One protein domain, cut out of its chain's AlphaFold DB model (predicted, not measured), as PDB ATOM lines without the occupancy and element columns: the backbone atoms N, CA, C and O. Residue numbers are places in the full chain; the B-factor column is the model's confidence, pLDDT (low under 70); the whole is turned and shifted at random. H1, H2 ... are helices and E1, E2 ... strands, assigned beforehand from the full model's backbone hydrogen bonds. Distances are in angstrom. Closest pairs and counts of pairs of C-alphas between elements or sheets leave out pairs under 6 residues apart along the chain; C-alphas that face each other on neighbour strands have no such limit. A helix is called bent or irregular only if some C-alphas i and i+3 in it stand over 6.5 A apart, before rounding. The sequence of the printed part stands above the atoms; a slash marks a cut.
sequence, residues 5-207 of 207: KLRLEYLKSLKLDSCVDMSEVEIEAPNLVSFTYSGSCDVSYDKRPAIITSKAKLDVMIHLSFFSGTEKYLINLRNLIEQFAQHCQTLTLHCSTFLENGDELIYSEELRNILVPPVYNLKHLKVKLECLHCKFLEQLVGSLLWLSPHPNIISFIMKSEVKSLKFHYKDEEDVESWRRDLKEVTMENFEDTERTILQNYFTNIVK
ATOM      1  N   LYS A   5     268.983 115.176 204.255       84.25
ATOM      2  CA  LYS A   5     268.980 113.712 204.232       84.25
ATOM      3  C   LYS A   5     268.679 113.173 205.625       84.25
ATOM      4  O   LYS A   5     269.436 113.413 206.565       84.25
ATOM      5  N   LEU A   6     267.572 112.451 205.754       84.50
ATOM      6  CA  LEU A   6     267.124 111.825 206.993       84.50
ATOM      7  C   LEU A   6     267.216 110.311 206.856       84.50
ATOM      8  O   LEU A   6     266.657 109.732 205.931       84.50
ATOM      9  N   ARG A   7     267.884 109.664 207.814       88.25
ATOM     10  CA  ARG A   7     267.951 108.205 207.909       88.25
ATOM     11  C   ARG A   7     267.222 107.759 209.165       88.25
ATOM     12  O   ARG A   7     267.665 108.028 210.277       88.25
ATOM     13  N   LEU A   8     266.072 107.123 208.978       88.31
ATOM     14  CA  LEU A   8     265.090 106.849 210.024       88.31
ATOM     15  C   LEU A   8     264.845 105.337 210.102       88.31
ATOM     16  O   LEU A   8     263.776 104.838 209.762       88.31
ATOM     17  N   GLU A   9     265.870 104.595 210.532       89.50
ATOM     18  CA  GLU A   9     265.920 103.125 210.444       89.50
ATOM     19  C   GLU A   9     264.744 102.416 211.126       89.50
ATOM     20  O   GLU A   9     264.270 101.404 210.621       89.50
ATOM     21  N   TYR A  10     264.241 102.945 212.241       92.19
ATOM     22  CA  TYR A  10     263.172 102.318 213.029       92.19
ATOM     23  C   TYR A  10     261.789 102.928 212.783       92.19
ATOM     24  O   TYR A  10     260.815 102.534 213.430       92.19
ATOM     25  N   LEU A  11     261.686 103.906 211.880       93.88
ATOM     26  CA  LEU A  11     260.435 104.610 211.647       93.88
ATOM     27  C   LEU A  11     259.448 103.707 210.912       93.88
ATOM     28  O   LEU A  11     259.710 103.263 209.800       93.88
ATOM     29  N   LYS A  12     258.295 103.470 211.540       93.56
ATOM     30  CA  LYS A  12     257.203 102.669 210.966       93.56
ATOM     31  C   LYS A  12     256.147 103.516 210.268       93.56
ATOM     32  O   LYS A  12     255.563 103.070 209.285       93.56
ATOM     33  N   SER A  13     255.900 104.722 210.774       93.88
ATOM     34  CA  SER A  13     254.884 105.631 210.250       93.88
ATOM     35  C   SER A  13     255.437 107.043 210.149       93.88
ATOM     36  O   SER A  13     256.031 107.536 211.106       93.88
ATOM     37  N   LEU A  14     255.195 107.698 209.019       91.50
ATOM     38  CA  LEU A  14     255.563 109.087 208.773       91.50
ATOM     39  C   LEU A  14     254.324 109.855 208.324       91.50
ATOM     40  O   LEU A  14     253.685 109.480 207.345       91.50
ATOM     41  N   LYS A  15     254.009 110.942 209.026       91.94
ATOM     42  CA  LYS A  15     253.007 111.916 208.598       91.94
ATOM     43  C   LYS A  15     253.712 113.231 208.311       91.94
ATOM     44  O   LYS A  15     254.400 113.755 209.183       91.94
ATOM     45  N   LEU A  16     253.509 113.756 207.114       88.25
ATOM     46  CA  LEU A  16     253.908 115.102 206.733       88.25
ATOM     47  C   LEU A  16     252.638 115.926 206.608       88.25
ATOM     48  O   LEU A  16     251.762 115.595 205.813       88.25
ATOM     49  N   ASP A  17     252.520 116.943 207.451       86.56
ATOM     50  CA  ASP A  17     251.308 117.740 207.594       86.56
ATOM     51  C   ASP A  17     251.597 119.205 207.292       86.56
ATOM     52  O   ASP A  17     252.651 119.721 207.670       86.56
ATOM     53  N   SER A  18     250.673 119.856 206.588       80.06
ATOM     54  CA  SER A  18     250.816 121.214 206.057       80.06
ATOM     55  C   SER A  18     252.145 121.447 205.325       80.06
ATOM     56  O   SER A  18     252.729 122.530 205.394       80.06
ATOM     57  N   CYS A  19     252.653 120.425 204.628       75.00
ATOM     58  CA  CYS A  19     253.921 120.527 203.917       75.00
ATOM     59  C   CYS A  19     253.726 121.282 202.596       75.00
ATOM     60  O   CYS A  19     253.006 120.827 201.706       75.00
ATOM     61  N   VAL A  20     254.360 122.448 202.483       67.62
ATOM     62  CA  VAL A  20     254.254 123.323 201.302       67.62
ATOM     63  C   VAL A  20     255.249 122.922 200.213       67.62
ATOM     64  O   VAL A  20     255.003 123.158 199.034       67.62
ATOM     65  N   ASP A  21     256.372 122.315 200.599       68.50
ATOM     66  CA  ASP A  21     257.444 121.968 199.678       68.50
ATOM     67  C   ASP A  21     258.223 120.750 200.186       68.50
ATOM     68  O   ASP A  21     258.837 120.787 201.251       68.50
ATOM     69  N   MET A  22     258.181 119.671 199.407       69.69
ATOM     70  CA  MET A  22     258.954 118.450 199.645       69.69
ATOM     71  C   MET A  22     260.238 118.407 198.819       69.69
ATOM     72  O   MET A  22     260.950 117.407 198.824       69.69
ATOM     73  N   SER A  23     260.548 119.461 198.074       72.50
ATOM     74  CA  SER A  23     261.744 119.448 197.259       72.50
ATOM     75  C   SER A  23     263.021 119.331 198.081       72.50
ATOM     76  O   SER A  23     263.130 119.846 199.191       72.50
ATOM     77  N   GLU A  24     264.003 118.636 197.508       75.81
ATOM     78  CA  GLU A  24     265.339 118.470 198.098       75.81
ATOM     79  C   GLU A  24     265.375 117.715 199.447       75.81
ATOM     80  O   GLU A  24     266.395 117.749 200.148       75.81
ATOM     81  N   VAL A  25     264.301 116.999 199.804       78.81
ATOM     82  CA  VAL A  25     264.250 116.118 200.981       78.81
ATOM     83  C   VAL A  25     264.479 114.663 200.570       78.81
ATOM     84  O   VAL A  25     263.779 114.116 199.723       78.81
ATOM     85  N   GLU A  26     265.438 114.003 201.209       86.44
ATOM     86  CA  GLU A  26     265.695 112.572 201.042       86.44
ATOM     87  C   GLU A  26     265.439 111.855 202.368       86.44
ATOM     88  O   GLU A  26     266.087 112.141 203.377       86.44
ATOM     89  N   ILE A  27     264.478 110.933 202.378       85.88
ATOM     90  CA  ILE A  27     264.112 110.141 203.551       85.88
ATOM     91  C   ILE A  27     264.406 108.673 203.261       85.88
ATOM     92  O   ILE A  27     263.709 108.015 202.489       85.88
ATOM     93  N   GLU A  28     265.420 108.146 203.935       89.69
ATOM     94  CA  GLU A  28     265.719 106.720 203.982       89.69
ATOM     95  C   GLU A  28     265.059 106.109 205.224       89.69
ATOM     96  O   GLU A  28     265.569 106.228 206.343       89.69
ATOM     97  N   ALA A  29     263.920 105.442 205.041       90.31
ATOM     98  CA  ALA A  29     263.164 104.810 206.119       90.31
ATOM     99  C   ALA A  29     262.820 103.358 205.731       90.31
ATOM    100  O   ALA A  29     261.700 103.064 205.317       90.31
ATOM    101  N   PRO A  30     263.777 102.412 205.849       89.00
ATOM    102  CA  PRO A  30     263.635 101.056 205.308       89.00
ATOM    103  C   PRO A  30     262.481 100.251 205.920       89.00
ATOM    104  O   PRO A  30     261.967  99.352 205.260       89.00
ATOM    105  N   ASN A  31     262.080 100.575 207.152       91.38
ATOM    106  CA  ASN A  31     261.001  99.912 207.887       91.38
ATOM    107  C   ASN A  31     259.675 100.698 207.852       91.38
ATOM    108  O   ASN A  31     258.762 100.394 208.624       91.38
ATOM    109  N   LEU A  32     259.565 101.702 206.973       92.50
ATOM    110  CA  LEU A  32     258.367 102.521 206.836       92.50
ATOM    111  C   LEU A  32     257.252 101.713 206.173       92.50
ATOM    112  O   LEU A  32     257.375 101.300 205.020       92.50
ATOM    113  N   VAL A  33     256.159 101.512 206.906       93.50
ATOM    114  CA  VAL A  33     254.975 100.767 206.451       93.50
ATOM    115  C   VAL A  33     253.776 101.674 206.193       93.50
ATOM    116  O   VAL A  33     252.868 101.281 205.470       93.50
ATOM    117  N   SER A  34     253.779 102.887 206.748       93.94
ATOM    118  CA  SER A  34     252.705 103.867 206.596       93.94
ATOM    119  C   SER A  34     253.277 105.245 206.292       93.94
ATOM    120  O   SER A  34     254.136 105.748 207.022       93.94
ATOM    121  N   PHE A  35     252.778 105.874 205.236       92.31
ATOM    122  CA  PHE A  35     253.099 107.246 204.883       92.31
ATOM    123  C   PHE A  35     251.817 108.047 204.673       92.31
ATOM    124  O   PHE A  35     250.900 107.616 203.982       92.31
ATOM    125  N   THR A  36     251.744 109.231 205.270       92.50
ATOM    126  CA  THR A  36     250.627 110.154 205.086       92.50
ATOM    127  C   THR A  36     251.154 111.519 204.682       92.50
ATOM    128  O   THR A  36     251.960 112.107 205.401       92.50
ATOM    129  N   TYR A  37     250.667 112.032 203.560       89.06
ATOM    130  CA  TYR A  37     250.946 113.378 203.085       89.06
ATOM    131  C   TYR A  37     249.680 114.226 203.139       89.06
ATOM    132  O   TYR A  37     248.645 113.854 202.596       89.06
ATOM    133  N   SER A  38     249.780 115.365 203.807       86.44
ATOM    134  CA  SER A  38     248.766 116.408 203.897       86.44
ATOM    135  C   SER A  38     249.485 117.715 203.596       86.44
ATOM    136  O   SER A  38     250.271 118.209 204.401       86.44
ATOM    137  N   GLY A  39     249.333 118.215 202.377       79.06
ATOM    138  CA  GLY A  39     250.131 119.325 201.870       79.06
ATOM    139  C   GLY A  39     249.668 119.775 200.493       79.06
ATOM    140  O   GLY A  39     248.745 119.196 199.915       79.06
ATOM    141  N   SER A  40     250.282 120.838 199.981       76.12
ATOM    142  CA  SER A  40     249.930 121.367 198.663       76.12
ATOM    143  C   SER A  40     250.594 120.555 197.557       76.12
ATOM    144  O   SER A  40     251.806 120.355 197.570       76.12
ATOM    145  N   CYS A  41     249.814 120.153 196.553       73.00
ATOM    146  CA  CYS A  41     250.373 119.593 195.327       73.00
ATOM    147  C   CYS A  41     250.871 120.690 194.365       73.00
ATOM    148  O   CYS A  41     251.447 120.362 193.346       73.00
ATOM    149  N   ASP A  42     250.738 121.989 194.643       70.06
ATOM    150  CA  ASP A  42     251.129 123.064 193.707       70.06
ATOM    151  C   ASP A  42     252.636 123.422 193.747       70.06
ATOM    152  O   ASP A  42     253.020 124.592 193.783       70.06
ATOM    153  N   VAL A  43     253.527 122.427 193.727       62.41
ATOM    154  CA  VAL A  43     254.987 122.656 193.752       62.41
ATOM    155  C   VAL A  43     255.512 123.096 192.369       62.41
ATOM    156  O   VAL A  43     254.912 122.788 191.334       62.41
ATOM    157  N   SER A  44     256.608 123.870 192.324       55.97
ATOM    158  CA  SER A  44     257.222 124.342 191.068       55.97
ATOM    159  C   SER A  44     258.062 123.256 190.383       55.97
ATOM    160  O   SER A  44     258.722 122.460 191.047       55.97
ATOM    161  N   TYR A  45     258.063 123.259 189.045       55.16
ATOM    162  CA  TYR A  45     258.731 122.260 188.197       55.16
ATOM    163  C   TYR A  45     260.262 122.226 188.327       55.16
ATOM    164  O   TYR A  45     260.885 121.218 188.012       55.16
ATOM    165  N   ASP A  46     260.873 123.306 188.811       59.47
ATOM    166  CA  ASP A  46     262.334 123.474 188.799       59.47
ATOM    167  C   ASP A  46     263.056 122.752 189.946       59.47
ATOM    168  O   ASP A  46     264.270 122.879 190.114       59.47
ATOM    169  N   LYS A  47     262.314 122.019 190.778       63.31
ATOM    170  CA  LYS A  47     262.811 121.477 192.038       63.31
ATOM    171  C   LYS A  47     262.831 119.951 192.032       63.31
ATOM    172  O   LYS A  47     261.898 119.298 191.576       63.31
ATOM    173  N   ARG A  48     263.912 119.371 192.570       63.66
ATOM    174  CA  ARG A  48     264.043 117.912 192.701       63.66
ATOM    175  C   ARG A  48     262.973 117.387 193.659       63.66
ATOM    176  O   ARG A  48     262.882 117.933 194.760       63.66
ATOM    177  N   PRO A  49     262.210 116.349 193.291       63.66
ATOM    178  CA  PRO A  49     261.185 115.804 194.169       63.66
ATOM    179  C   PRO A  49     261.803 115.171 195.419       63.66
ATOM    180  O   PRO A  49     262.977 114.789 195.418       63.66
ATOM    181  N   ALA A  50     261.001 115.044 196.478       70.81
ATOM    182  CA  ALA A  50     261.406 114.240 197.622       70.81
ATOM    183  C   ALA A  50     261.582 112.784 197.224       70.81
ATOM    184  O   ALA A  50     260.712 112.209 196.574       70.81
ATOM    185  N   ILE A  51     262.655 112.175 197.715       73.56
ATOM    186  CA  ILE A  51     262.896 110.746 197.552       73.56
ATOM    187  C   ILE A  51     262.602 110.079 198.889       73.56
ATOM    188  O   ILE A  51     263.284 110.335 199.881       73.56
ATOM    189  N   ILE A  52     261.589 109.215 198.914       77.94
ATOM    190  CA  ILE A  52     261.251 108.400 200.081       77.94
ATOM    191  C   ILE A  52     261.530 106.946 199.724       77.94
ATOM    192  O   ILE A  52     260.849 106.356 198.892       77.94
ATOM    193  N   THR A  53     262.538 106.358 200.364       79.19
ATOM    194  CA  THR A  53     262.907 104.955 200.154       79.19
ATOM    195  C   THR A  53     262.485 104.107 201.346       79.19
ATOM    196  O   THR A  53     262.847 104.376 202.493       79.19
ATOM    197  N   SER A  54     261.728 103.046 201.060       81.25
ATOM    198  CA  SER A  54     261.348 102.008 202.019       81.25
ATOM    199  C   SER A  54     261.627 100.639 201.413       81.25
ATOM    200  O   SER A  54     261.495 100.449 200.209       81.25
ATOM    201  N   LYS A  55     262.023  99.667 202.238       80.19
ATOM    202  CA  LYS A  55     262.140  98.263 201.811       80.19
ATOM    203  C   LYS A  55     260.864  97.475 202.105       80.19
ATOM    204  O   LYS A  55     260.716  96.349 201.635       80.19
ATOM    205  N   ALA A  56     259.962  98.042 202.903       81.38
ATOM    206  CA  ALA A  56     258.685  97.442 203.242       81.38
ATOM    207  C   ALA A  56     257.601  97.832 202.227       81.38
ATOM    208  O   ALA A  56     257.713  98.822 201.505       81.38
ATOM    209  N   LYS A  57     256.525  97.043 202.194       87.12
ATOM    210  CA  LYS A  57     255.328  97.372 201.416       87.12
ATOM    211  C   LYS A  57     254.601  98.522 202.108       87.12
ATOM    212  O   LYS A  57     254.206  98.381 203.265       87.12
ATOM    213  N   LEU A  58     254.470  99.641 201.409       90.56
ATOM    214  CA  LEU A  58     253.990 100.904 201.953       90.56
ATOM    215  C   LEU A  58     252.476 101.055 201.740       90.56
ATOM    216  O   LEU A  58     251.964 100.793 200.646       90.56
ATOM    217  N   ASP A  59     251.776 101.494 202.784       94.31
ATOM    218  CA  ASP A  59     250.441 102.093 202.698       94.31
ATOM    219  C   ASP A  59     250.600 103.617 202.646       94.31
ATOM    220  O   ASP A  59     251.171 104.224 203.556       94.31
ATOM    221  N   VAL A  60     250.160 104.224 201.548       93.50
ATOM    222  CA  VAL A  60     250.289 105.655 201.277       93.50
ATOM    223  C   VAL A  60     248.917 106.298 201.341       93.50
ATOM    224  O   VAL A  60     248.005 105.893 200.628       93.50
ATOM    225  N   MET A  61     248.779 107.359 202.129       94.75
ATOM    226  CA  MET A  61     247.595 108.213 202.145       94.75
ATOM    227  C   MET A  61     247.958 109.638 201.737       94.75
ATOM    228  O   MET A  61     248.822 110.258 202.351       94.75
ATOM    229  N   ILE A  62     247.276 110.169 200.728       91.50
ATOM    230  CA  ILE A  62     247.426 111.548 200.263       91.50
ATOM    231  C   ILE A  62     246.118 112.280 200.554       91.50
ATOM    232  O   ILE A  62     245.071 111.921 200.022       91.50
ATOM    233  N   HIS A  63     246.176 113.292 201.412       89.19
ATOM    234  CA  HIS A  63     245.069 114.201 201.677       89.19
ATOM    235  C   HIS A  63     245.062 115.325 200.642       89.19
ATOM    236  O   HIS A  63     246.014 116.096 200.535       89.19
ATOM    237  N   LEU A  64     243.964 115.425 199.902       85.06
ATOM    238  CA  LEU A  64     243.732 116.416 198.859       85.06
ATOM    239  C   LEU A  64     242.890 117.549 199.467       85.06
ATOM    240  O   LEU A  64     241.664 117.570 199.357       85.06
ATOM    241  N   SER A  65     243.551 118.445 200.207       72.69
ATOM    242  CA  SER A  65     242.902 119.525 200.975       72.69
ATOM    243  C   SER A  65     242.990 120.916 200.335       72.69
ATOM    244  O   SER A  65     242.474 121.875 200.898       72.69
ATOM    245  N   PHE A  66     243.624 121.036 199.162       67.31
ATOM    246  CA  PHE A  66     243.865 122.309 198.467       67.31
ATOM    247  C   PHE A  66     243.838 122.121 196.942       67.31
ATOM    248  O   PHE A  66     244.855 122.287 196.272       67.31
ATOM    249  N   PHE A  67     242.705 121.687 196.391       70.50
ATOM    250  CA  PHE A  67     242.569 121.545 194.941       70.50
ATOM    251  C   PHE A  67     242.430 122.913 194.272       70.50
ATOM    252  O   PHE A  67     241.583 123.715 194.663       70.50
ATOM    253  N   SER A  68     243.250 123.172 193.253       69.81
ATOM    254  CA  SER A  68     243.230 124.436 192.509       69.81
ATOM    255  C   SER A  68     242.400 124.388 191.221       69.81
ATOM    256  O   SER A  68     242.309 125.405 190.537       69.81
ATOM    257  N   GLY A  69     241.802 123.249 190.846       73.56
ATOM    258  CA  GLY A  69     241.075 123.143 189.569       73.56
ATOM    259  C   GLY A  69     241.966 122.982 188.345       73.56
ATOM    260  O   GLY A  69     241.461 122.895 187.231       73.56
ATOM    261  N   THR A  70     243.289 122.994 188.518       81.69
ATOM    262  CA  THR A  70     244.221 123.131 187.399       81.69
ATOM    263  C   THR A  70     244.792 121.791 186.949       81.69
ATOM    264  O   THR A  70     245.072 120.906 187.755       81.69
ATOM    265  N   GLU A  71     245.088 121.666 185.656       85.50
ATOM    266  CA  GLU A  71     245.861 120.529 185.136       85.50
ATOM    267  C   GLU A  71     247.235 120.406 185.808       85.50
ATOM    268  O   GLU A  71     247.732 119.307 186.041       85.50
ATOM    269  N   LYS A  72     247.828 121.542 186.196       84.44
ATOM    270  CA  LYS A  72     249.077 121.588 186.960       84.44
ATOM    271  C   LYS A  72     248.964 120.826 188.283       84.44
ATOM    272  O   LYS A  72     249.885 120.086 188.629       84.44
ATOM    273  N   TYR A  73     247.844 120.959 188.993       84.38
ATOM    274  CA  TYR A  73     247.592 120.195 190.213       84.38
ATOM    275  C   TYR A  73     247.611 118.687 189.941       84.38
ATOM    276  O   TYR A  73     248.289 117.942 190.643       84.38
ATOM    277  N   LEU A  74     246.915 118.241 188.891       87.44
ATOM    278  CA  LEU A  74     246.845 116.831 188.492       87.44
ATOM    279  C   LEU A  74     248.217 116.266 188.101       87.44
ATOM    280  O   LEU A  74     248.578 115.161 188.517       87.44
ATOM    281  N   ILE A  75     249.004 117.032 187.339       88.06
ATOM    282  CA  ILE A  75     250.387 116.684 186.980       88.06
ATOM    283  C   ILE A  75     251.227 116.503 188.246       88.06
ATOM    284  O   ILE A  75     251.937 115.507 188.397       88.06
ATOM    285  N   ASN A  76     251.120 117.434 189.188       85.81
ATOM    286  CA  ASN A  76     251.907 117.375 190.406       85.81
ATOM    287  C   ASN A  76     251.455 116.262 191.357       85.81
ATOM    288  O   ASN A  76     252.305 115.605 191.956       85.81
ATOM    289  N   LEU A  77     250.151 115.993 191.459       87.94
ATOM    290  CA  LEU A  77     249.625 114.834 192.179       87.94
ATOM    291  C   LEU A  77     250.197 113.537 191.594       87.94
ATOM    292  O   LEU A  77     250.685 112.687 192.338       87.94
ATOM    293  N   ARG A  78     250.223 113.412 190.262       90.25
ATOM    294  CA  ARG A  78     250.838 112.271 189.568       90.25
ATOM    295  C   ARG A  78     252.323 112.135 189.920       90.25
ATOM    296  O   ARG A  78     252.770 111.038 190.244       90.25
ATOM    297  N   ASN A  79     253.074 113.236 189.913       86.69
ATOM    298  CA  ASN A  79     254.504 113.244 190.247       86.69
ATOM    299  C   ASN A  79     254.781 112.933 191.724       86.69
ATOM    300  O   ASN A  79     255.797 112.315 192.044       86.69
ATOM    301  N   LEU A  80     253.886 113.340 192.628       85.94
ATOM    302  CA  LEU A  80     253.945 112.974 194.041       85.94
ATOM    303  C   LEU A  80     253.716 111.471 194.219       85.94
ATOM    304  O   LEU A  80     254.463 110.815 194.938       85.94
ATOM    305  N   ILE A  81     252.706 110.919 193.548       89.38
ATOM    306  CA  ILE A  81     252.386 109.491 193.607       89.38
ATOM    307  C   ILE A  81     253.545 108.642 193.062       89.38
ATOM    308  O   ILE A  81     253.873 107.611 193.652       89.38
ATOM    309  N   GLU A  82     254.200 109.088 191.985       87.56
ATOM    310  CA  GLU A  82     255.355 108.400 191.394       87.56
ATOM    311  C   GLU A  82     256.494 108.179 192.403       87.56
ATOM    312  O   GLU A  82     257.161 107.144 192.348       87.56
ATOM    313  N   GLN A  83     256.660 109.066 193.394       82.19
ATOM    314  CA  GLN A  83     257.696 108.913 194.429       82.19
ATOM    315  C   GLN A  83     257.546 107.637 195.260       82.19
ATOM    316  O   GLN A  83     258.513 107.163 195.853       82.19
ATOM    317  N   PHE A  84     256.343 107.068 195.306       82.38
ATOM    318  CA  PHE A  84     256.047 105.869 196.083       82.38
ATOM    319  C   PHE A  84     255.835 104.633 195.208       82.38
ATOM    320  O   PHE A  84     255.652 103.538 195.743       82.38
ATOM    321  N   ALA A  85     255.871 104.774 193.881       81.19
ATOM    322  CA  ALA A  85     255.411 103.760 192.935       81.19
ATOM    323  C   ALA A  85     256.074 102.385 193.110       81.19
ATOM    324  O   ALA A  85     255.416 101.359 192.959       81.19
ATOM    325  N   GLN A  86     257.362 102.353 193.463       80.88
ATOM    326  CA  GLN A  86     258.128 101.106 193.591       80.88
ATOM    327  C   GLN A  86     257.787 100.292 194.846       80.88
ATOM    328  O   GLN A  86     258.011  99.082 194.876       80.88
ATOM    329  N   HIS A  87     257.277 100.937 195.896       84.00
ATOM    330  CA  HIS A  87     257.106 100.315 197.215       84.00
ATOM    331  C   HIS A  87     255.660 100.369 197.722       84.00
ATOM    332  O   HIS A  87     255.324  99.706 198.705       84.00
ATOM    333  N   CYS A  88     254.796 101.133 197.054       88.88
ATOM    334  CA  CYS A  88     253.400 101.305 197.416       88.88
ATOM    335  C   CYS A  88     252.573 100.071 197.042       88.88
ATOM    336  O   CYS A  88     252.494  99.679 195.880       88.88
ATOM    337  N   GLN A  89     251.928  99.465 198.039       91.44
ATOM    338  CA  GLN A  89     250.961  98.385 197.828       91.44
ATOM    339  C   GLN A  89     249.524  98.911 197.873       91.44
ATOM    340  O   GLN A  89     248.650  98.388 197.174       91.44
ATOM    341  N   THR A  90     249.282  99.905 198.727       95.44
ATOM    342  CA  THR A  90     247.976 100.535 198.924       95.44
ATOM    343  C   THR A  90     248.141 102.037 198.790       95.44
ATOM    344  O   THR A  90     248.923 102.626 199.527       95.44
ATOM    345  N   LEU A  91     247.389 102.647 197.880       96.06
ATOM    346  CA  LEU A  91     247.305 104.097 197.741       96.06
ATOM    347  C   LEU A  91     245.904 104.544 198.144       96.06
ATOM    348  O   LEU A  91     244.923 104.051 197.602       96.06
ATOM    349  N   THR A  92     245.810 105.487 199.071       96.00
ATOM    350  CA  THR A  92     244.567 106.142 199.471       96.00
ATOM    351  C   THR A  92     244.606 107.607 199.063       96.00
ATOM    352  O   THR A  92     245.373 108.385 199.626       96.00
ATOM    353  N   LEU A  93     243.751 107.994 198.124       93.69
ATOM    354  CA  LEU A  93     243.478 109.385 197.781       93.69
ATOM    355  C   LEU A  93     242.305 109.855 198.635       93.69
ATOM    356  O   LEU A  93     241.211 109.306 198.545       93.69
ATOM    357  N   HIS A  94     242.540 110.810 199.524       91.31
ATOM    358  CA  HIS A  94     241.520 111.327 200.425       91.31
ATOM    359  C   HIS A  94     241.100 112.724 199.986       91.31
ATOM    360  O   HIS A  94     241.768 113.707 200.303       91.31
ATOM    361  N   CYS A  95     239.984 112.787 199.266       86.44
ATOM    362  CA  CYS A  95     239.340 114.023 198.851       86.44
ATOM    363  C   CYS A  95     238.624 114.637 200.060       86.44
ATOM    364  O   CYS A  95     237.776 113.993 200.680       86.44
ATOM    365  N   SER A  96     239.019 115.851 200.449       72.31
ATOM    366  CA  SER A  96     238.412 116.554 201.588       72.31
ATOM    367  C   SER A  96     237.055 117.179 201.235       72.31
ATOM    368  O   SER A  96     236.775 117.450 200.077       72.31
ATOM    369  N   THR A  97     236.235 117.454 202.251       56.06
ATOM    370  CA  THR A  97     234.805 117.833 202.187       56.06
ATOM    371  C   THR A  97     234.451 119.117 201.422       56.06
ATOM    372  O   THR A  97     233.279 119.442 201.307       56.06
ATOM    373  N   PHE A  98     235.423 119.889 200.931       54.03
ATOM    374  CA  PHE A  98     235.151 121.053 200.066       54.03
ATOM    375  C   PHE A  98     235.116 120.692 198.574       54.03
ATOM    376  O   PHE A  98     234.889 121.558 197.735       54.03
ATOM    377  N   LEU A  99     235.401 119.429 198.265       56.72
ATOM    378  CA  LEU A  99     235.554 118.862 196.936       56.72
ATOM    379  C   LEU A  99     234.365 117.933 196.723       56.72
ATOM    380  O   LEU A  99     234.323 116.832 197.274       56.72
ATOM    381  N   GLU A 100     233.327 118.441 196.065       55.81
ATOM    382  CA  GLU A 100     231.998 117.839 196.180       55.81
ATOM    383  C   GLU A 100     231.908 116.473 195.474       55.81
ATOM    384  O   GLU A 100     231.097 115.650 195.888       55.81
ATOM    385  N   ASN A 101     232.737 116.169 194.459       62.09
ATOM    386  CA  ASN A 101     232.377 115.091 193.523       62.09
ATOM    387  C   ASN A 101     233.515 114.175 193.025       62.09
ATOM    388  O   ASN A 101     233.224 113.228 192.289       62.09
ATOM    389  N   GLY A 102     234.781 114.405 193.391       63.09
ATOM    390  CA  GLY A 102     235.909 113.593 192.910       63.09
ATOM    391  C   GLY A 102     236.319 113.882 191.461       63.09
ATOM    392  O   GLY A 102     237.171 113.180 190.913       63.09
ATOM    393  N   ASP A 103     235.748 114.911 190.835       73.00
ATOM    394  CA  ASP A 103     236.154 115.417 189.524       73.00
ATOM    395  C   ASP A 103     237.593 115.953 189.521       73.00
ATOM    396  O   ASP A 103     238.254 115.981 188.484       73.00
ATOM    397  N   GLU A 104     238.138 116.234 190.702       76.12
ATOM    398  CA  GLU A 104     239.529 116.617 190.936       76.12
ATOM    399  C   GLU A 104     240.540 115.507 190.650       76.12
ATOM    400  O   GLU A 104     241.742 115.760 190.610       76.12
ATOM    401  N   LEU A 105     240.067 114.271 190.490       87.25
ATOM    402  CA  LEU A 105     240.877 113.114 190.120       87.25
ATOM    403  C   LEU A 105     240.717 112.739 188.645       87.25
ATOM    404  O   LEU A 105     241.285 111.734 188.207       87.25
ATOM    405  N   ILE A 106     239.960 113.523 187.871       89.56
ATOM    406  CA  ILE A 106     239.717 113.256 186.456       89.56
ATOM    407  C   ILE A 106     240.834 113.874 185.615       89.56
ATOM    408  O   ILE A 106     240.877 115.074 185.359       89.56
ATOM    409  N   TYR A 107     241.732 113.020 185.135       90.75
ATOM    410  CA  TYR A 107     242.732 113.375 184.131       90.75
ATOM    411  C   TYR A 107     242.085 113.447 182.743       90.75
ATOM    412  O   TYR A 107     241.508 112.456 182.277       90.75
ATOM    413  N   SER A 108     242.225 114.595 182.072       90.81
ATOM    414  CA  SER A 108     241.788 114.791 180.684       90.81
ATOM    415  C   SER A 108     242.482 113.805 179.736       90.81
ATOM    416  O   SER A 108     243.561 113.287 180.026       90.81
ATOM    417  N   GLU A 109     241.873 113.503 178.587       90.00
ATOM    418  CA  GLU A 109     242.510 112.638 177.581       90.00
ATOM    419  C   GLU A 109     243.847 113.196 177.095       90.00
ATOM    420  O   GLU A 109     244.803 112.440 176.952       90.00
ATOM    421  N   GLU A 110     243.941 114.515 176.925       91.75
ATOM    422  CA  GLU A 110     245.181 115.196 176.555       91.75
ATOM    423  C   GLU A 110     246.293 114.916 177.574       91.75
ATOM    424  O   GLU A 110     247.365 114.444 177.190       91.75
ATOM    425  N   LEU A 111     246.017 115.086 178.874       91.62
ATOM    426  CA  LEU A 111     246.975 114.754 179.933       91.62
ATOM    427  C   LEU A 111     247.346 113.269 179.927       91.62
ATOM    428  O   LEU A 111     248.519 112.924 180.059       91.62
ATOM    429  N   ARG A 112     246.363 112.382 179.751       91.00
ATOM    430  CA  ARG A 112     246.597 110.930 179.734       91.00
ATOM    431  C   ARG A 112     247.434 110.466 178.542       91.00
ATOM    432  O   ARG A 112     248.087 109.431 178.654       91.00
ATOM    433  N   ASN A 113     247.425 111.219 177.441       89.06
ATOM    434  CA  ASN A 113     248.206 110.935 176.237       89.06
ATOM    435  C   ASN A 113     249.653 111.441 176.322       89.06
ATOM    436  O   ASN A 113     250.527 110.870 175.672       89.06
ATOM    437  N   ILE A 114     249.918 112.500 177.097       92.06
ATOM    438  CA  ILE A 114     251.269 113.074 177.236       92.06
ATOM    439  C   ILE A 114     252.016 112.571 178.477       92.06
ATOM    440  O   ILE A 114     253.245 112.603 178.509       92.06
ATOM    441  N   LEU A 115     251.295 112.127 179.511       90.44
ATOM    442  CA  LEU A 115     251.866 111.659 180.772       90.44
ATOM    443  C   LEU A 115     251.878 110.129 180.847       90.44
ATOM    444  O   LEU A 115     250.972 109.446 180.374       90.44
ATOM    445  N   VAL A 116     252.877 109.590 181.544       90.00
ATOM    446  CA  VAL A 116     252.964 108.156 181.846       90.00
ATOM    447  C   VAL A 116     252.253 107.867 183.174       90.00
ATOM    448  O   VAL A 116     252.493 108.595 184.146       90.00
ATOM    449  N   PRO A 117     251.438 106.801 183.275       90.75
ATOM    450  CA  PRO A 117     250.902 106.325 184.547       90.75
ATOM    451  C   PRO A 117     251.971 106.227 185.647       90.75
ATOM    452  O   PRO A 117     253.046 105.679 185.392       90.75
ATOM    453  N   PRO A 118     251.729 106.751 186.861       90.38
ATOM    454  CA  PRO A 118     252.741 106.748 187.910       90.38
ATOM    455  C   PRO A 118     252.917 105.392 188.601       90.38
ATOM    456  O   PRO A 118     254.007 105.144 189.105       90.38
ATOM    457  N   VAL A 119     251.896 104.516 188.678       88.31
ATOM    458  CA  VAL A 119     251.992 103.282 189.492       88.31
ATOM    459  C   VAL A 119     251.332 102.068 188.846       88.31
ATOM    460  O   VAL A 119     250.115 101.984 188.766       88.31
ATOM    461  N   TYR A 120     252.115 101.052 188.486       81.00
ATOM    462  CA  TYR A 120     251.597  99.878 187.769       81.00
ATOM    463  C   TYR A 120     251.174  98.709 188.672       81.00
ATOM    464  O   TYR A 120     250.306  97.945 188.280       81.00
ATOM    465  N   ASN A 121     251.716  98.595 189.891       78.69
ATOM    466  CA  ASN A 121     251.600  97.379 190.716       78.69
ATOM    467  C   ASN A 121     250.870  97.592 192.054       78.69
ATOM    468  O   ASN A 121     251.205  96.967 193.067       78.69
ATOM    469  N   LEU A 122     249.878  98.487 192.089       89.31
ATOM    470  CA  LEU A 122     249.050  98.648 193.286       89.31
ATOM    471  C   LEU A 122     248.177  97.417 193.492       89.31
ATOM    472  O   LEU A 122     247.497  96.960 192.585       89.31
ATOM    473  N   LYS A 123     248.102  96.917 194.724       92.50
ATOM    474  CA  LYS A 123     247.065  95.933 195.055       92.50
ATOM    475  C   LYS A 123     245.734  96.610 195.326       92.50
ATOM    476  O   LYS A 123     244.690  96.044 195.028       92.50
ATOM    477  N   HIS A 124     245.766  97.797 195.926       96.19
ATOM    478  CA  HIS A 124     244.551  98.494 196.317       96.19
ATOM    479  C   HIS A 124     244.690  99.998 196.111       96.19
ATOM    480  O   HIS A 124     245.531 100.644 196.732       96.19
ATOM    481  N   LEU A 125     243.828 100.552 195.267       96.81
ATOM    482  CA  LEU A 125     243.607 101.984 195.143       96.81
ATOM    483  C   LEU A 125     242.308 102.353 195.869       96.81
ATOM    484  O   LEU A 125     241.233 101.854 195.549       96.81
ATOM    485  N   LYS A 126     242.401 103.197 196.889       96.44
ATOM    486  CA  LYS A 126     241.277 103.661 197.701       96.44
ATOM    487  C   LYS A 126     241.039 105.135 197.413       96.44
ATOM    488  O   LYS A 126     241.980 105.922 197.438       96.44
ATOM    489  N   VAL A 127     239.788 105.521 197.221       94.62
ATOM    490  CA  VAL A 127     239.370 106.920 197.147       94.62
ATOM    491  C   VAL A 127     238.419 107.173 198.305       94.62
ATOM    492  O   VAL A 127     237.369 106.541 198.396       94.62
ATOM    493  N   LYS A 128     238.807 108.052 199.229       93.00
ATOM    494  CA  LYS A 128     237.939 108.528 200.308       93.00
ATOM    495  C   LYS A 128     237.282 109.824 199.867       93.00
ATOM    496  O   LYS A 128     237.992 110.751 199.487       93.00
ATOM    497  N   LEU A 129     235.959 109.864 199.927       88.75
ATOM    498  CA  LEU A 129     235.125 110.943 199.401       88.75
ATOM    499  C   LEU A 129     233.839 111.076 200.226       88.75
ATOM    500  O   LEU A 129     233.477 110.161 200.968       88.75
ATOM    501  N   GLU A 130     233.161 112.218 200.121       85.06
ATOM    502  CA  GLU A 130     231.900 112.452 200.835       85.06
ATOM    503  C   GLU A 130     230.715 111.753 200.154       85.06
ATOM    504  O   GLU A 130     229.966 111.047 200.833       85.06
ATOM    505  N   CYS A 131     230.595 111.880 198.830       83.06
ATOM    506  CA  CYS A 131     229.567 111.234 198.012       83.06
ATOM    507  C   CYS A 131     230.070 110.889 196.601       83.06
ATOM    508  O   CYS A 131     230.897 111.597 196.028       83.06
ATOM    509  N   LEU A 132     229.577 109.779 196.039       85.06
ATOM    510  CA  LEU A 132     229.956 109.296 194.708       85.06
ATOM    511  C   LEU A 132     228.903 109.711 193.672       85.06
ATOM    512  O   LEU A 132     227.772 109.235 193.700       85.06
ATOM    513  N   HIS A 133     229.269 110.584 192.732       83.31
ATOM    514  CA  HIS A 133     228.335 111.080 191.722       83.31
ATOM    515  C   HIS A 133     228.354 110.232 190.447       83.31
ATOM    516  O   HIS A 133     229.342 110.205 189.714       83.31
ATOM    517  N   CYS A 134     227.206 109.633 190.111       83.81
ATOM    518  CA  CYS A 134     227.010 108.840 188.888       83.81
ATOM    519  C   CYS A 134     227.471 109.565 187.611       83.81
ATOM    520  O   CYS A 134     228.015 108.934 186.711       83.81
ATOM    521  N   LYS A 135     227.284 110.893 187.542       86.69
ATOM    522  CA  LYS A 135     227.626 111.722 186.373       86.69
ATOM    523  C   LYS A 135     229.089 111.586 185.938       86.69
ATOM    524  O   LYS A 135     229.367 111.701 184.750       86.69
ATOM    525  N   PHE A 136     229.990 111.381 186.894       86.69
ATOM    526  CA  PHE A 136     231.434 111.376 186.664       86.69
ATOM    527  C   PHE A 136     232.080 110.020 186.946       86.69
ATOM    528  O   PHE A 136     233.297 109.886 186.854       86.69
ATOM    529  N   LEU A 137     231.281 109.015 187.310       91.12
ATOM    530  CA  LEU A 137     231.771 107.724 187.775       91.12
ATOM    531  C   LEU A 137     232.649 107.027 186.726       91.12
ATOM    532  O   LEU A 137     233.699 106.484 187.061       91.12
ATOM    533  N   GLU A 138     232.245 107.085 185.459       92.25
ATOM    534  CA  GLU A 138     232.993 106.522 184.334       92.25
ATOM    535  C   GLU A 138     234.358 107.202 184.156       92.25
ATOM    536  O   GLU A 138     235.396 106.540 184.088       92.25
ATOM    537  N   GLN A 139     234.362 108.534 184.114       91.69
ATOM    538  CA  GLN A 139     235.566 109.337 183.930       91.69
ATOM    539  C   GLN A 139     236.513 109.159 185.114       91.69
ATOM    540  O   GLN A 139     237.704 108.939 184.909       91.69
ATOM    541  N   LEU A 140     235.978 109.170 186.337       92.50
ATOM    542  CA  LEU A 140     236.735 108.933 187.558       92.50
ATOM    543  C   LEU A 140     237.393 107.554 187.529       92.50
ATOM    544  O   LEU A 140     238.608 107.461 187.678       92.50
ATOM    545  N   VAL A 141     236.634 106.482 187.277       94.25
ATOM    546  CA  VAL A 141     237.200 105.127 187.173       94.25
ATOM    547  C   VAL A 141     238.250 105.051 186.067       94.25
ATOM    548  O   VAL A 141     239.319 104.486 186.287       94.25
ATOM    549  N   GLY A 142     238.009 105.671 184.911       93.38
ATOM    550  CA  GLY A 142     238.980 105.698 183.821       93.38
ATOM    551  C   GLY A 142     240.239 106.506 184.110       93.38
ATOM    552  O   GLY A 142     241.308 106.170 183.597       93.38
ATOM    553  N   SER A 143     240.157 107.541 184.936       93.06
ATOM    554  CA  SER A 143     241.324 108.273 185.414       93.06
ATOM    555  C   SER A 143     242.071 107.506 186.505       93.06
ATOM    556  O   SER A 143     243.296 107.477 186.473       93.06
ATOM    557  N   LEU A 144     241.371 106.801 187.398       94.25
ATOM    558  CA  LEU A 144     241.980 105.923 188.405       94.25
ATOM    559  C   LEU A 144     242.700 104.727 187.767       94.25
ATOM    560  O   LEU A 144     243.806 104.396 188.184       94.25
ATOM    561  N   LEU A 145     242.115 104.122 186.731       93.00
ATOM    562  CA  LEU A 145     242.745 103.059 185.939       93.00
ATOM    563  C   LEU A 145     243.871 103.580 185.045       93.00
ATOM    564  O   LEU A 145     244.776 102.838 184.693       93.00
ATOM    565  N   TRP A 146     243.862 104.857 184.665       92.81
ATOM    566  CA  TRP A 146     245.041 105.450 184.040       92.81
ATOM    567  C   TRP A 146     246.149 105.697 185.070       92.81
ATOM    568  O   TRP A 146     247.307 105.410 184.798       92.81
ATOM    569  N   LEU A 147     245.803 106.181 186.264       92.06
ATOM    570  CA  LEU A 147     246.748 106.445 187.349       92.06
ATOM    571  C   LEU A 147     247.420 105.154 187.838       92.06
ATOM    572  O   LEU A 147     248.622 105.131 188.114       92.06
ATOM    573  N   SER A 148     246.631 104.082 187.924       91.75
ATOM    574  CA  SER A 148     247.115 102.736 188.159       91.75
ATOM    575  C   SER A 148     246.517 101.760 187.154       91.75
ATOM    576  O   SER A 148     245.363 101.380 187.315       91.75
ATOM    577  N   PRO A 149     247.285 101.357 186.127       89.06
ATOM    578  CA  PRO A 149     246.809 100.472 185.066       89.06
ATOM    579  C   PRO A 149     246.399  99.067 185.509       89.06
ATOM    580  O   PRO A 149     245.562  98.465 184.852       89.06
ATOM    581  N   HIS A 150     246.921  98.528 186.611       88.31
ATOM    582  CA  HIS A 150     246.680  97.123 186.965       88.31
ATOM    583  C   HIS A 150     246.353  96.890 188.460       88.31
ATOM    584  O   HIS A 150     247.033  96.105 189.130       88.31
ATOM    585  N   PRO A 151     245.337  97.565 189.037       91.94
ATOM    586  CA  PRO A 151     245.004  97.409 190.440       91.94
ATOM    587  C   PRO A 151     244.174  96.144 190.662       91.94
ATOM    588  O   PRO A 151     243.221  95.894 189.933       91.94
ATOM    589  N   ASN A 152     244.426  95.384 191.732       94.00
ATOM    590  CA  ASN A 152     243.520  94.270 192.066       94.00
ATOM    591  C   ASN A 152     242.145  94.792 192.508       94.00
ATOM    592  O   ASN A 152     241.118  94.166 192.247       94.00
ATOM    593  N   ILE A 153     242.125  95.918 193.231       96.81
ATOM    594  CA  ILE A 153     240.908  96.502 193.796       96.81
ATOM    595  C   ILE A 153     240.959  98.028 193.693       96.81
ATOM    596  O   ILE A 153     241.932  98.652 194.125       96.81
ATOM    597  N   ILE A 154     239.868  98.625 193.212       97.38
ATOM    598  CA  ILE A 154     239.542 100.036 193.440       97.38
ATOM    599  C   ILE A 154     238.397 100.093 194.452       97.38
ATOM    600  O   ILE A 154     237.379  99.427 194.272       97.38
ATOM    601  N   SER A 155     238.538 100.873 195.523       97.50
ATOM    602  CA  SER A 155     237.453 101.090 196.488       97.50
ATOM    603  C   SER A 155     237.149 102.560 196.682       97.50
ATOM    604  O   SER A 155     238.052 103.363 196.891       97.50
ATOM    605  N   PHE A 156     235.864 102.873 196.714       95.25
ATOM    606  CA  PHE A 156     235.329 104.160 197.112       95.25
ATOM    607  C   PHE A 156     234.853 104.029 198.556       95.25
ATOM    608  O   PHE A 156     234.067 103.139 198.875       95.25
ATOM    609  N   ILE A 157     235.370 104.876 199.439       94.75
ATOM    610  CA  ILE A 157     235.101 104.846 200.874       94.75
ATOM    611  C   ILE A 157     234.393 106.148 201.238       94.75
ATOM    612  O   ILE A 157     234.994 107.220 201.173       94.75
ATOM    613  N   MET A 158     233.139 106.031 201.654       89.88
ATOM    614  CA  MET A 158     232.326 107.127 202.179       89.88
ATOM    615  C   MET A 158     232.070 106.900 203.676       89.88
ATOM    616  O   MET A 158     232.480 105.882 204.237       89.88
ATOM    617  N   LYS A 159     231.418 107.854 204.360       83.69
ATOM    618  CA  LYS A 159     231.271 107.852 205.836       83.69
ATOM    619  C   LYS A 159     230.740 106.528 206.407       83.69
ATOM    620  O   LYS A 159     231.193 106.112 207.470       83.69
ATOM    621  N   SER A 160     229.802 105.879 205.721       84.94
ATOM    622  CA  SER A 160     229.134 104.657 206.196       84.94
ATOM    623  C   SER A 160     229.172 103.492 205.211       84.94
ATOM    624  O   SER A 160     228.673 102.417 205.532       84.94
ATOM    625  N   GLU A 161     229.737 103.681 204.023       92.19
ATOM    626  CA  GLU A 161     229.677 102.694 202.950       92.19
ATOM    627  C   GLU A 161     231.019 102.551 202.235       92.19
ATOM    628  O   GLU A 161     231.820 103.485 202.138       92.19
ATOM    629  N   VAL A 162     231.262 101.344 201.732       95.81
ATOM    630  CA  VAL A 162     232.412 101.035 200.888       95.81
ATOM    631  C   VAL A 162     231.895 100.348 199.640       95.81
ATOM    632  O   VAL A 162     231.321  99.261 199.722       95.81
ATOM    633  N   LYS A 163     232.127 100.977 198.490       96.44
ATOM    634  CA  LYS A 163     231.854 100.412 197.167       96.44
ATOM    635  C   LYS A 163     233.173  99.950 196.564       96.44
ATOM    636  O   LYS A 163     234.199 100.605 196.763       96.44
ATOM    637  N   SER A 164     233.198  98.825 195.853       97.69
ATOM    638  CA  SER A 164     234.464  98.330 195.297       97.69
ATOM    639  C   SER A 164     234.347  97.601 193.975       97.69
ATOM    640  O   SER A 164     233.425  96.815 193.766       97.69
ATOM    641  N   LEU A 165     235.338  97.847 193.123       97.62
ATOM    642  CA  LEU A 165     235.600  97.153 191.873       97.62
ATOM    643  C   LEU A 165     236.769  96.199 192.104       97.62
ATOM    644  O   LEU A 165     237.848  96.642 192.503       97.62
ATOM    645  N   LYS A 166     236.557  94.905 191.875       97.00
ATOM    646  CA  LYS A 166     237.596  93.871 191.951       97.00
ATOM    647  C   LYS A 166     237.925  93.403 190.545       97.00
ATOM    648  O   LYS A 166     237.026  92.965 189.828       97.00
ATOM    649  N   PHE A 167     239.190  93.511 190.169       94.12
ATOM    650  CA  PHE A 167     239.671  93.208 188.829       94.12
ATOM    651  C   PHE A 167     240.326  91.831 188.819       94.12
ATOM    652  O   PHE A 167     241.190  91.534 189.648       94.12
ATOM    653  N   HIS A 168     239.908  90.996 187.875       91.81
ATOM    654  CA  HIS A 168     240.435  89.652 187.681       91.81
ATOM    655  C   HIS A 168     241.109  89.589 186.314       91.81
ATOM    656  O   HIS A 168     240.456  89.783 185.288       91.81
ATOM    657  N   TYR A 169     242.414  89.328 186.310       88.50
ATOM    658  CA  TYR A 169     243.252  89.350 185.112       88.50
ATOM    659  C   TYR A 169     243.596  87.931 184.620       88.50
ATOM    660  O   TYR A 169     243.348  86.931 185.303       88.50
ATOM    661  N   LYS A 170     244.120  87.820 183.397       85.69
ATOM    662  CA  LYS A 170     244.743  86.600 182.867       85.69
ATOM    663  C   LYS A 170     246.091  86.357 183.539       85.69
ATOM    664  O   LYS A 170     246.803  87.296 183.871       85.69
ATOM    665  N   ASP A 171     246.414  85.082 183.722       70.56
ATOM    666  CA  ASP A 171     247.715  84.631 184.205       70.56
ATOM    667  C   ASP A 171     248.664  84.535 182.995       70.56
ATOM    668  O   ASP A 171     248.970  83.438 182.540       70.56
ATOM    669  N   GLU A 172     249.049  85.663 182.394       60.75
ATOM    670  CA  GLU A 172     250.051  85.685 181.315       60.75
ATOM    671  C   GLU A 172     251.229  86.593 181.699       60.75
ATOM    672  O   GLU A 172     251.054  87.632 182.332       60.75
ATOM    673  N   GLU A 173     252.449  86.139 181.381       54.47
ATOM    674  CA  GLU A 173     253.722  86.715 181.850       54.47
ATOM    675  C   GLU A 173     254.097  88.045 181.165       54.47
ATOM    676  O   GLU A 173     254.982  88.745 181.658       54.47
ATOM    677  N   ASP A 174     253.401  88.425 180.088       53.91
ATOM    678  CA  ASP A 174     253.623  89.671 179.345       53.91
ATOM    679  C   ASP A 174     252.440  90.637 179.507       53.91
ATOM    680  O   ASP A 174     251.419  90.549 178.824       53.91
ATOM    681  N   VAL A 175     252.596  91.609 180.408       55.47
ATOM    682  CA  VAL A 175     251.636  92.706 180.617       55.47
ATOM    683  C   VAL A 175     251.820  93.748 179.507       55.47
ATOM    684  O   VAL A 175     252.390  94.818 179.721       55.47
ATOM    685  N   GLU A 176     251.366  93.446 178.290       55.38
ATOM    686  CA  GLU A 176     251.389  94.423 177.190       55.38
ATOM    687  C   GLU A 176     250.288  95.489 177.351       55.38
ATOM    688  O   GLU A 176     250.446  96.628 176.905       55.38
ATOM    689  N   SER A 177     249.154  95.147 177.984       71.00
ATOM    690  CA  SER A 177     248.059  96.082 178.274       71.00
ATOM    691  C   SER A 177     247.032  95.480 179.235       71.00
ATOM    692  O   SER A 177     246.322  94.544 178.872       71.00
ATOM    693  N   TRP A 178     246.821  96.111 180.397       74.62
ATOM    694  CA  TRP A 178     245.811  95.686 181.384       74.62
ATOM    695  C   TRP A 178     244.401  95.487 180.812       74.62
ATOM    696  O   TRP A 178     243.615  94.711 181.348       74.62
ATOM    697  N   ARG A 179     244.069  96.187 179.717       79.25
ATOM    698  CA  ARG A 179     242.781  96.060 179.025       79.25
ATOM    699  C   ARG A 179     242.619  94.699 178.355       79.25
ATOM    700  O   ARG A 179     241.520  94.160 178.351       79.25
ATOM    701  N   ARG A 180     243.701  94.147 177.796       77.31
ATOM    702  CA  ARG A 180     243.708  92.830 177.136       77.31
ATOM    703  C   ARG A 180     243.675  91.683 178.146       77.31
ATOM    704  O   ARG A 180     243.143  90.606 177.846       77.31
ATOM    705  N   ASP A 181     244.209  91.944 179.334       83.00
ATOM    706  CA  ASP A 181     244.360  90.948 180.391       83.00
ATOM    707  C   ASP A 181     243.140  90.891 181.309       83.00
ATOM    708  O   ASP A 181     242.916  89.875 181.963       83.00
ATOM    709  N   LEU A 182     242.315  91.940 181.339       87.50
ATOM    710  CA  LEU A 182     241.107  91.993 182.156       87.50
ATOM    711  C   LEU A 182     240.073  90.948 181.696       87.50
ATOM    712  O   LEU A 182     239.504  91.051 180.611       87.50
ATOM    713  N   LYS A 183     239.804  89.948 182.545       88.38
ATOM    714  CA  LYS A 183     238.765  88.926 182.326       88.38
ATOM    715  C   LYS A 183     237.408  89.381 182.841       88.38
ATOM    716  O   LYS A 183     236.396  89.209 182.171       88.38
ATOM    717  N   GLU A 184     237.394  89.902 184.063       91.00
ATOM    718  CA  GLU A 184     236.164  90.186 184.794       91.00
ATOM    719  C   GLU A 184     236.368  91.334 185.784       91.00
ATOM    720  O   GLU A 184     237.416  91.448 186.426       91.00
ATOM    721  N   VAL A 185     235.322  92.147 185.948       94.44
ATOM    722  CA  VAL A 185     235.212  93.125 187.032       94.44
ATOM    723  C   VAL A 185     234.005  92.786 187.895       94.44
ATOM    724  O   VAL A 185     232.865  92.856 187.438       94.44
ATOM    725  N   THR A 186     234.242  92.473 189.166       96.50
ATOM    726  CA  THR A 186     233.168  92.283 190.147       96.50
ATOM    727  C   THR A 186     232.884  93.603 190.859       96.50
ATOM    728  O   THR A 186     233.803  94.288 191.307       96.50
ATOM    729  N   MET A 187     231.604  93.957 190.977       97.38
ATOM    730  CA  MET A 187     231.145  95.216 191.572       97.38
ATOM    731  C   MET A 187     230.389  94.941 192.877       97.38
ATOM    732  O   MET A 187     229.359  94.261 192.873       97.38
ATOM    733  N   GLU A 188     230.858  95.502 193.988       97.50
ATOM    734  CA  GLU A 188     230.262  95.331 195.320       97.50
ATOM    735  C   GLU A 188     229.670  96.648 195.831       97.50
ATOM    736  O   GLU A 188     230.307  97.697 195.728       97.50
ATOM    737  N   ASN A 189     228.460  96.573 196.398       95.88
ATOM    738  CA  ASN A 189     227.725  97.676 197.039       95.88
ATOM    739  C   ASN A 189     227.384  98.891 196.151       95.88
ATOM    740  O   ASN A 189     226.982  99.927 196.667       95.88
ATOM    741  N   PHE A 190     227.503  98.764 194.829       95.06
ATOM    742  CA  PHE A 190     226.990  99.762 193.887       95.06
ATOM    743  C   PHE A 190     225.475  99.635 193.696       95.06
ATOM    744  O   PHE A 190     224.949  98.516 193.668       95.06
ATOM    745  N   GLU A 191     224.813 100.773 193.517       94.19
ATOM    746  CA  GLU A 191     223.405 100.880 193.128       94.19
ATOM    747  C   GLU A 191     223.206 100.468 191.661       94.19
ATOM    748  O   GLU A 191     224.153 100.449 190.871       94.19
ATOM    749  N   ASP A 192     221.973 100.155 191.259       94.75
ATOM    750  CA  ASP A 192     221.676  99.669 189.901       94.75
ATOM    751  C   ASP A 192     222.065 100.671 188.801       94.75
ATOM    752  O   ASP A 192     222.570 100.291 187.739       94.75
ATOM    753  N   THR A 193     221.882 101.966 189.067       94.56
ATOM    754  CA  THR A 193     222.276 103.064 188.170       94.56
ATOM    755  C   THR A 193     223.794 103.112 187.984       94.56
ATOM    756  O   THR A 193     224.278 103.123 186.853       94.56
ATOM    757  N   GLU A 194     224.550 103.065 189.082       94.69
ATOM    758  CA  GLU A 194     226.015 103.033 189.085       94.69
ATOM    759  C   GLU A 194     226.550 101.783 188.379       94.69
ATOM    760  O   GLU A 194     227.452 101.874 187.545       94.69
ATOM    761  N   ARG A 195     225.960 100.613 188.665       95.50
ATOM    762  CA  ARG A 195     226.308  99.338 188.017       95.50
ATOM    763  C   ARG A 195     226.135  99.415 186.511       95.50
ATOM    764  O   ARG A 195     227.039  99.011 185.790       95.50
ATOM    765  N   THR A 196     225.015  99.961 186.043       95.69
ATOM    766  CA  THR A 196     224.731 100.092 184.608       95.69
ATOM    767  C   THR A 196     225.775 100.970 183.913       95.69
ATOM    768  O   THR A 196     226.291 100.604 182.857       95.69
ATOM    769  N   ILE A 197     226.142 102.104 184.523       95.19
ATOM    770  CA  ILE A 197     227.183 103.007 184.005       95.19
ATOM    771  C   ILE A 197     228.524 102.273 183.892       95.19
ATOM    772  O   ILE A 197     229.151 102.271 182.832       95.19
ATOM    773  N   LEU A 198     228.939 101.597 184.963       95.81
ATOM    774  CA  LEU A 198     230.209 100.875 185.013       95.81
ATOM    775  C   LEU A 198     230.243  99.682 184.047       95.81
ATOM    776  O   LEU A 198     231.258  99.442 183.399       95.81
ATOM    777  N   GLN A 199     229.145  98.939 183.913       94.56
ATOM    778  CA  GLN A 199     229.039  97.825 182.967       94.56
ATOM    779  C   GLN A 199     229.191  98.304 181.521       94.56
ATOM    780  O   GLN A 199     229.932  97.690 180.750       94.56
ATOM    781  N   ASN A 200     228.545  99.418 181.166       93.56
ATOM    782  CA  ASN A 200     228.690 100.027 179.845       93.56
ATOM    783  C   ASN A 200     230.141 100.455 179.586       93.56
ATOM    784  O   ASN A 200     230.694 100.128 178.536       93.56
ATOM    785  N   TYR A 201     230.778 101.103 180.564       93.06
ATOM    786  CA  TYR A 201     232.185 101.502 180.492       93.06
ATOM    787  C   TYR A 201     233.118 100.315 180.212       93.06
ATOM    788  O   TYR A 201     233.870 100.325 179.236       93.06
ATOM    789  N   PHE A 202     233.041  99.251 181.020       91.31
ATOM    790  CA  PHE A 202     233.915  98.087 180.853       91.31
ATOM    791  C   PHE A 202     233.623  97.311 179.562       91.31
ATOM    792  O   PHE A 202     234.550  96.820 178.925       91.31
ATOM    793  N   THR A 203     232.366  97.272 179.110       87.44
ATOM    794  CA  THR A 203     232.002  96.654 177.820       87.44
ATOM    795  C   THR A 203     232.610  97.399 176.628       87.44
ATOM    796  O   THR A 203     232.925  96.780 175.612       87.44
ATOM    797  N   ASN A 204     232.791  98.717 176.734       82.44
ATOM    798  CA  ASN A 204     233.387  99.534 175.677       82.44
ATOM    799  C   ASN A 204     234.921  99.459 175.642       82.44
ATOM    800  O   ASN A 204     235.505  99.728 174.600       82.44
ATOM    801  N   ILE A 205     235.569  99.092 176.753       75.56
ATOM    802  CA  ILE A 205     237.039  99.031 176.863       75.56
ATOM    803  C   ILE A 205     237.616  97.662 176.506       75.56
ATOM    804  O   ILE A 205     238.775  97.579 176.106       75.56
ATOM    805  N   VAL A 206     236.827  96.599 176.660       57.78
ATOM    806  CA  VAL A 206     237.236  95.210 176.375       57.78
ATOM    807  C   VAL A 206     237.032  94.837 174.887       57.78
ATOM    808  O   VAL A 206     237.327  93.713 174.485       57.78
ATOM    809  N   LYS A 207     236.557  95.770 174.049       48.41
ATOM    810  CA  LYS A 207     236.474  95.623 172.583       48.41
ATOM    811  C   LYS A 207     237.733  96.137 171.898       48.41
ATOM    812  O   LYS A 207     238.142  95.486 170.914       48.41
TER     813      LYS A 207
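AT A GLANCE: This is residues 5 to 207 of the 207 residues of the protein "uncharacterized protein LOC107406269" of Ziziphus jujuba (UniProt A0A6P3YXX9). The chain winds in stacked turns, with the twisted sheet E2 E4 E6 E7 E8 E9 E10 E11 as one long wall. The other side of the turns is made by the small sheet E1 E3 E5 at one end and then by H1, H3 and H5. The printed part has 203 residues with eleven named strands and five named helices, in the order E1 E2 E3 E4 E5 E6 H1 E7 H2 E8 H3 E9 E10 H4 E11 H5; the class is mixed, helices and strands. The large sheet is mixed, the small one parallel. The whole is compact, with a radius of gyration of the C-alphas of 17.0 A and spans of 49 by 41 by 36 A.

IN THESE COORDINATES: E1 is residues 5 to 7, from C-alpha 5 at (268.980, 113.712, 204.232). E2 is 13 to 19, E3 25 to 28, E4 34 to 39, E5 51 to 53 and E6 58 to 64, 18.9 A long. H1 is 71 to 82, 16.6 A. E7 is 88 to 95, 19.0 A, from C-alpha 88 at (253.400, 101.305, 197.416). H2 is 109 to 114, E8 124 to 128 and H3 134 to 147, 19.9 A. H3 is irregular: C-alphas 135 and 138 are 7.7 A apart. E9 is 153 to 157, E10 162 to 169, 22.4 A, H4 178 to 181 and E11 182 to 188. H5 is 192 to 205, 20.2 A, ending at C-alpha 205 at (237.039, 99.031, 176.863).

HOW THE PARTS SIT: In the large sheet E2 and E4 are parallel, with N 16 and O 36 2.8 A apart, within hydrogen-bond range. E6 and E7 are parallel, with N 92 and O 60 at 2.7 A. The hairpin E9 and E10 is antiparallel, with N 156 and O 163 at 2.8 A. E6 H1 E7, E7 H2 E8 and E8 H3 E9 are strand-helix-strand units, two parallel neighbour strands with a helix between, each with a right-handed crossover. H1, H3 and H4 only graze this sheet; H2 is not on it. H5 is over E11 at a height over the sheet of 10.5 A. H3, with residues 134 to 138 alone, touches H5; their closest C-alphas, of Cys 134 and Glu 194, are 5.9 A apart. E1 and E3 are parallel, with N 6 and O 26 at 2.8 A. Every O i to N i+4 pair is within hydrogen-bond range in H1, H2 and H5, and 8 of 10 in H3; H4 is too short for such a pair.

THE WHOLE: The farthest C-alphas, of Lys 5 and Asp 192, are 51.4 A apart. The printed part has no cut. The links E4 to E5 and E7 to H2 are long. Mean pLDDT of the printed part is 84.7; residues 43 to 49, 97 to 102 and 172 to 176 are among those under 70.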